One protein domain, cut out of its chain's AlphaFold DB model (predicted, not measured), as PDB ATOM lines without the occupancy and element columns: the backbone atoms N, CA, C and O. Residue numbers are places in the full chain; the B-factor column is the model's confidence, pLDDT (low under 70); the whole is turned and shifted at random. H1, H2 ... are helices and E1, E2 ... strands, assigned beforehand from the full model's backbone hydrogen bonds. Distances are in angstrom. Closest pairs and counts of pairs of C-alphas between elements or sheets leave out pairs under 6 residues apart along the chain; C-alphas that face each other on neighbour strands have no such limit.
ATOM      1  N   ASP A 160     -50.351 -91.915 -40.015       73.44
ATOM      2  CA  ASP A 160     -50.368 -92.880 -41.112       73.44
ATOM      3  C   ASP A 160     -50.768 -94.270 -40.572       73.44
ATOM      4  O   ASP A 160     -50.008 -94.850 -39.782       73.44
ATOM      5  N   PRO A 161     -51.921 -94.836 -40.990       70.50
ATOM      6  CA  PRO A 161     -52.369 -96.142 -40.516       70.50
ATOM      7  C   PRO A 161     -51.378 -97.272 -40.827       70.50
ATOM      8  O   PRO A 161     -51.322 -98.245 -40.083       70.50
ATOM      9  N   VAL A 162     -50.569 -97.150 -41.889       74.19
ATOM     10  CA  VAL A 162     -49.554 -98.155 -42.253       74.19
ATOM     11  C   VAL A 162     -48.397 -98.134 -41.261       74.19
ATOM     12  O   VAL A 162     -47.964 -99.185 -40.796       74.19
ATOM     13  N   LYS A 163     -47.920 -96.942 -40.883       73.56
ATOM     14  CA  LYS A 163     -46.879 -96.815 -39.854       73.56
ATOM     15  C   LYS A 163     -47.398 -97.288 -38.502       73.56
ATOM     16  O   LYS A 163     -46.693 -98.009 -37.805       73.56
ATOM     17  N   PHE A 164     -48.629 -96.908 -38.152       74.06
ATOM     18  CA  PHE A 164     -49.292 -97.330 -36.916       74.06
ATOM     19  C   PHE A 164     -49.376 -98.860 -36.818       74.06
ATOM     20  O   PHE A 164     -48.978 -99.451 -35.817       74.06
ATOM     21  N   ALA A 165     -49.824 -99.500 -37.897       71.25
ATOM     22  CA  ALA A 165     -49.865-100.948 -38.040       71.25
ATOM     23  C   ALA A 165     -48.481-101.601 -37.897       71.25
ATOM     24  O   ALA A 165     -48.346-102.588 -37.180       71.25
ATOM     25  N   ALA A 166     -47.450-101.035 -38.531       75.00
ATOM     26  CA  ALA A 166     -46.086-101.552 -38.446       75.00
ATOM     27  C   ALA A 166     -45.501-101.458 -37.024       75.00
ATOM     28  O   ALA A 166     -44.805-102.372 -36.593       75.00
ATOM     29  N   ALA A 167     -45.806-100.390 -36.279       71.19
ATOM     30  CA  ALA A 167     -45.391-100.256 -34.882       71.19
ATOM     31  C   ALA A 167     -46.030-101.337 -33.994       71.19
ATOM     32  O   ALA A 167     -45.336-101.969 -33.198       71.19
ATOM     33  N   LEU A 168     -47.321-101.620 -34.197       72.44
ATOM     34  CA  LEU A 168     -48.009-102.714 -33.507       72.44
ATOM     35  C   LEU A 168     -47.425-104.088 -33.852       72.44
ATOM     36  O   LEU A 168     -47.232-104.903 -32.952       72.44
ATOM     37  N   ASP A 169     -47.102-104.332 -35.125       74.31
ATOM     38  CA  ASP A 169     -46.473-105.583 -35.571       74.31
ATOM     39  C   ASP A 169     -45.064-105.768 -34.946       74.31
ATOM     40  O   ASP A 169     -44.597-106.894 -34.788       74.31
ATOM     41  N   GLN A 170     -44.408-104.680 -34.515       78.56
ATOM     42  CA  GLN A 170     -43.139-104.685 -33.768       78.56
ATOM     43  C   GLN A 170     -43.313-104.755 -32.238       78.56
ATOM     44  O   GLN A 170     -42.332-104.676 -31.500       78.56
ATOM     45  N   GLY A 171     -44.545-104.891 -31.735       73.12
ATOM     46  CA  GLY A 171     -44.841-104.942 -30.300       73.12
ATOM     47  C   GLY A 171     -44.780-103.586 -29.586       73.12
ATOM     48  O   GLY A 171     -44.840-103.544 -28.357       73.12
ATOM     49  N   ILE A 172     -44.676-102.485 -30.332       74.00
ATOM     50  CA  ILE A 172     -44.716-101.123 -29.797       74.00
ATOM     51  C   ILE A 172     -46.184-100.709 -29.702       74.00
ATOM     52  O   ILE A 172     -46.878-100.689 -30.714       74.00
ATOM     53  N   ASP A 173     -46.656-100.369 -28.501       73.62
ATOM     54  CA  ASP A 173     -48.009 -99.841 -28.300       73.62
ATOM     55  C   ASP A 173     -48.051 -98.352 -28.686       73.62
ATOM     56  O   ASP A 173     -47.522 -97.518 -27.946       73.62
ATOM     57  N   PRO A 174     -48.676 -97.956 -29.810       70.12
ATOM     58  CA  PRO A 174     -48.669 -96.562 -30.239       70.12
ATOM     59  C   PRO A 174     -49.516 -95.654 -29.334       70.12
ATOM     60  O   PRO A 174     -49.362 -94.432 -29.377       70.12
ATOM     61  N   ALA A 175     -50.395 -96.224 -28.500       72.81
ATOM     62  CA  ALA A 175     -51.142 -95.480 -27.491       72.81
ATOM     63  C   ALA A 175     -50.301 -95.191 -26.233       72.81
ATOM     64  O   ALA A 175     -50.746 -94.439 -25.363       72.81
ATOM     65  N   GLN A 176     -49.086 -95.746 -26.133       80.69
ATOM     66  CA  GLN A 176     -48.175 -95.480 -25.028       80.69
ATOM     67  C   GLN A 176     -47.829 -93.989 -24.952       80.69
ATOM     68  O   GLN A 176     -47.401 -93.365 -25.924       80.69
ATOM     69  N   SER A 177     -47.977 -93.444 -23.750       84.00
ATOM     70  CA  SER A 177     -47.587 -92.085 -23.397       84.00
ATOM     71  C   SER A 177     -46.088 -91.996 -23.111       84.00
ATOM     72  O   SER A 177     -45.556 -92.770 -22.316       84.00
ATOM     73  N   VAL A 178     -45.419 -91.022 -23.720       83.94
ATOM     74  CA  VAL A 178     -44.004 -90.696 -23.515       83.94
ATOM     75  C   VAL A 178     -43.835 -89.199 -23.230       83.94
ATOM     76  O   VAL A 178     -44.664 -88.393 -23.668       83.94
ATOM     77  N   PRO A 179     -42.782 -88.790 -22.501       85.69
ATOM     78  CA  PRO A 179     -42.402 -87.385 -22.424       85.69
ATOM     79  C   PRO A 179     -42.168 -86.813 -23.825       85.69
ATOM     80  O   PRO A 179     -41.616 -87.494 -24.689       85.69
ATOM     81  N   ASP A 180     -42.598 -85.577 -24.061       78.94
ATOM     82  CA  ASP A 180     -42.518 -84.956 -25.376       78.94
ATOM     83  C   ASP A 180     -41.057 -84.754 -25.818       78.94
ATOM     84  O   ASP A 180     -40.356 -83.924 -25.231       78.94
ATOM     85  N   PRO A 181     -40.584 -85.455 -26.867       76.88
ATOM     86  CA  PRO A 181     -39.199 -85.349 -27.321       76.88
ATOM     87  C   PRO A 181     -38.869 -83.963 -27.887       76.88
ATOM     88  O   PRO A 181     -37.698 -83.622 -28.018       76.88
ATOM     89  N   TYR A 182     -39.882 -83.150 -28.201       74.88
ATOM     90  CA  TYR A 182     -39.708 -81.774 -28.665       74.88
ATOM     91  C   TYR A 182     -39.644 -80.753 -27.518       74.88
ATOM     92  O   TYR A 182     -39.618 -79.553 -27.781       74.88
ATOM     93  N   GLY A 183     -39.658 -81.193 -26.252       73.88
ATOM     94  CA  GLY A 183     -39.477 -80.312 -25.095       73.88
ATOM     95  C   GLY A 183     -40.651 -79.366 -24.815       73.88
ATOM     96  O   GLY A 183     -40.498 -78.414 -24.052       73.88
ATOM     97  N   ARG A 184     -41.822 -79.590 -25.430       73.62
ATOM     98  CA  ARG A 184     -43.007 -78.743 -25.217       73.62
ATOM     99  C   ARG A 184     -43.505 -78.890 -23.783       73.62
ATOM    100  O   ARG A 184     -43.607 -80.002 -23.276       73.62
ATOM    101  N   VAL A 185     -43.886 -77.782 -23.159       67.44
ATOM    102  CA  VAL A 185     -44.442 -77.756 -21.800       67.44
ATOM    103  C   VAL A 185     -45.940 -77.441 -21.818       67.44
ATOM    104  O   VAL A 185     -46.437 -76.781 -22.729       67.44
ATOM    105  N   ASN A 186     -46.670 -77.942 -20.824       64.06
ATOM    106  CA  ASN A 186     -48.065 -77.592 -20.562       64.06
ATOM    107  C   ASN A 186     -48.163 -76.210 -19.887       64.06
ATOM    108  O   ASN A 186     -47.154 -75.602 -19.534       64.06
ATOM    109  N   ALA A 187     -49.387 -75.736 -19.631       55.16
ATOM    110  CA  ALA A 187     -49.620 -74.407 -19.057       55.16
ATOM    111  C   ALA A 187     -49.094 -74.159 -17.648       55.16
ATOM    112  O   ALA A 187     -48.948 -73.016 -17.227       55.16
ATOM    113  N   ASN A 188     -48.748 -75.227 -16.945       66.50
ATOM    114  CA  ASN A 188     -48.086 -75.192 -15.652       66.50
ATOM    115  C   ASN A 188     -46.548 -75.275 -15.750       66.50
ATOM    116  O   ASN A 188     -45.891 -75.411 -14.724       66.50
ATOM    117  N   GLY A 189     -45.967 -75.248 -16.956       62.84
ATOM    118  CA  GLY A 189     -44.521 -75.359 -17.173       62.84
ATOM    119  C   GLY A 189     -43.958 -76.783 -17.079       62.84
ATOM    120  O   GLY A 189     -42.760 -76.970 -17.272       62.84
ATOM    121  N   SER A 190     -44.784 -77.804 -16.823       76.50
ATOM    122  CA  SER A 190     -44.350 -79.207 -16.846       76.50
ATOM    123  C   SER A 190     -44.170 -79.714 -18.275       76.50
ATOM    124  O   SER A 190     -44.992 -79.407 -19.136       76.50
ATOM    125  N   LEU A 191     -43.151 -80.550 -18.518       75.06
ATOM    126  CA  LEU A 191     -42.970 -81.237 -19.802       75.06
ATOM    127  C   LEU A 191     -44.253 -81.986 -20.184       75.06
ATOM    128  O   LEU A 191     -44.844 -82.707 -19.376       75.06
ATOM    129  N   LYS A 192     -44.700 -81.782 -21.418       77.06
ATOM    130  CA  LYS A 192     -45.903 -82.400 -21.953       77.06
ATOM    131  C   LYS A 192     -45.685 -83.901 -22.124       77.06
ATOM    132  O   LYS A 192     -44.603 -84.349 -22.491       77.06
ATOM    133  N   THR A 193     -46.742 -84.669 -21.903       80.75
ATOM    134  CA  THR A 193     -46.795 -86.089 -22.255       80.75
ATOM    135  C   THR A 193     -47.549 -86.221 -23.571       80.75
ATOM    136  O   THR A 193     -48.642 -85.668 -23.719       80.75
ATOM    137  N   VAL A 194     -46.971 -86.935 -24.531       76.44
ATOM    138  CA  VAL A 194     -47.555 -87.203 -25.852       76.44
ATOM    139  C   VAL A 194     -47.632 -88.699 -26.088       76.44
ATOM    140  O   VAL A 194     -46.864 -89.464 -25.514       76.44
ATOM    141  N   THR A 195     -48.559 -89.136 -26.931       78.19
ATOM    142  CA  THR A 195     -48.631 -90.553 -27.301       78.19
ATOM    143  C   THR A 195     -47.654 -90.857 -28.439       78.19
ATOM    144  O   THR A 195     -47.404 -89.990 -29.280       78.19
ATOM    145  N   LEU A 196     -47.091 -92.070 -28.497       77.81
ATOM    146  CA  LEU A 196     -46.184 -92.471 -29.587       77.81
ATOM    147  C   LEU A 196     -46.828 -92.261 -30.965       77.81
ATOM    148  O   LEU A 196     -46.187 -91.778 -31.890       77.81
ATOM    149  N   GLN A 197     -48.123 -92.520 -31.085       74.00
ATOM    150  CA  GLN A 197     -48.900 -92.234 -32.287       74.00
ATOM    151  C   GLN A 197     -48.966 -90.746 -32.681       74.00
ATOM    152  O   GLN A 197     -49.020 -90.446 -33.873       74.00
ATOM    153  N   ASP A 198     -48.949 -89.800 -31.732       74.12
ATOM    154  CA  ASP A 198     -48.893 -88.370 -32.063       74.12
ATOM    155  C   ASP A 198     -47.534 -88.016 -32.673       74.12
ATOM    156  O   ASP A 198     -47.454 -87.160 -33.552       74.12
ATOM    157  N   LEU A 199     -46.479 -88.736 -32.277       77.25
ATOM    158  CA  LEU A 199     -45.151 -88.621 -32.875       77.25
ATOM    159  C   LEU A 199     -45.070 -89.203 -34.291       77.25
ATOM    160  O   LEU A 199     -44.164 -88.853 -35.043       77.25
ATOM    161  N   MET A 200     -46.028 -90.049 -34.675       77.31
ATOM    162  CA  MET A 200     -46.113 -90.660 -36.008       77.31
ATOM    163  C   MET A 200     -46.905 -89.810 -37.013       77.31
ATOM    164  O   MET A 200     -47.019 -90.188 -38.184       77.31
ATOM    165  N   ARG A 201     -47.461 -88.672 -36.578       77.62
ATOM    166  CA  ARG A 201     -48.140 -87.707 -37.453       77.62
ATOM    167  C   ARG A 201     -47.154 -87.073 -38.443       77.62
ATOM    168  O   ARG A 201     -45.983 -86.913 -38.105       77.62
TER     169      ARG A 201
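Overview. This is residues 160 to 201 of the 521 residues of an uncharacterized protein of Bryobacteraceae bacterium (UniProt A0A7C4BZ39). This is a loose rod with helix H1 at one end, a small hairpin of strands E1 and E2 in the middle and the loop of residues 180 to 192 at the other end. The short helix H2 lies between the hairpin and H1. The printed part has 42 residues, in the order H1, E1, E2, H2, with antiparallel strands; the class is mixed, with under half of the residues in named elements. The radius of gyration of the C-alphas is 11.8 A, and the spans are 36 by 17 by 12 A.

Arrangement. H1, residues 161 to 169, is close to but not clearly touching H2, residues 196 to 199; their closest C-alphas, Phe 164 and Gln 197, are 6.9 A apart. E1, residues 177 to 179, and E2, residues 193 to 195, form a hairpin, with N 178 and O 194 within hydrogen-bond range at 2.8 A. H1 and E2 are apart. In H1 every O i to N i+4 pair is within range; H2 is too short for one.

Along the chain. H1 starts at C-alpha 161 (-52.369, -96.142, -40.516) and measures 12.2 A, E1 7.1 A, E2 7.0 A and H2 5.2 A, ending at C-alpha 199 (-45.151, -88.621, -32.875).

Size, cuts and confidence. The printed part has no cut. The E1 to E2 link is long. Residues 185 to 189 are under pLDDT 70.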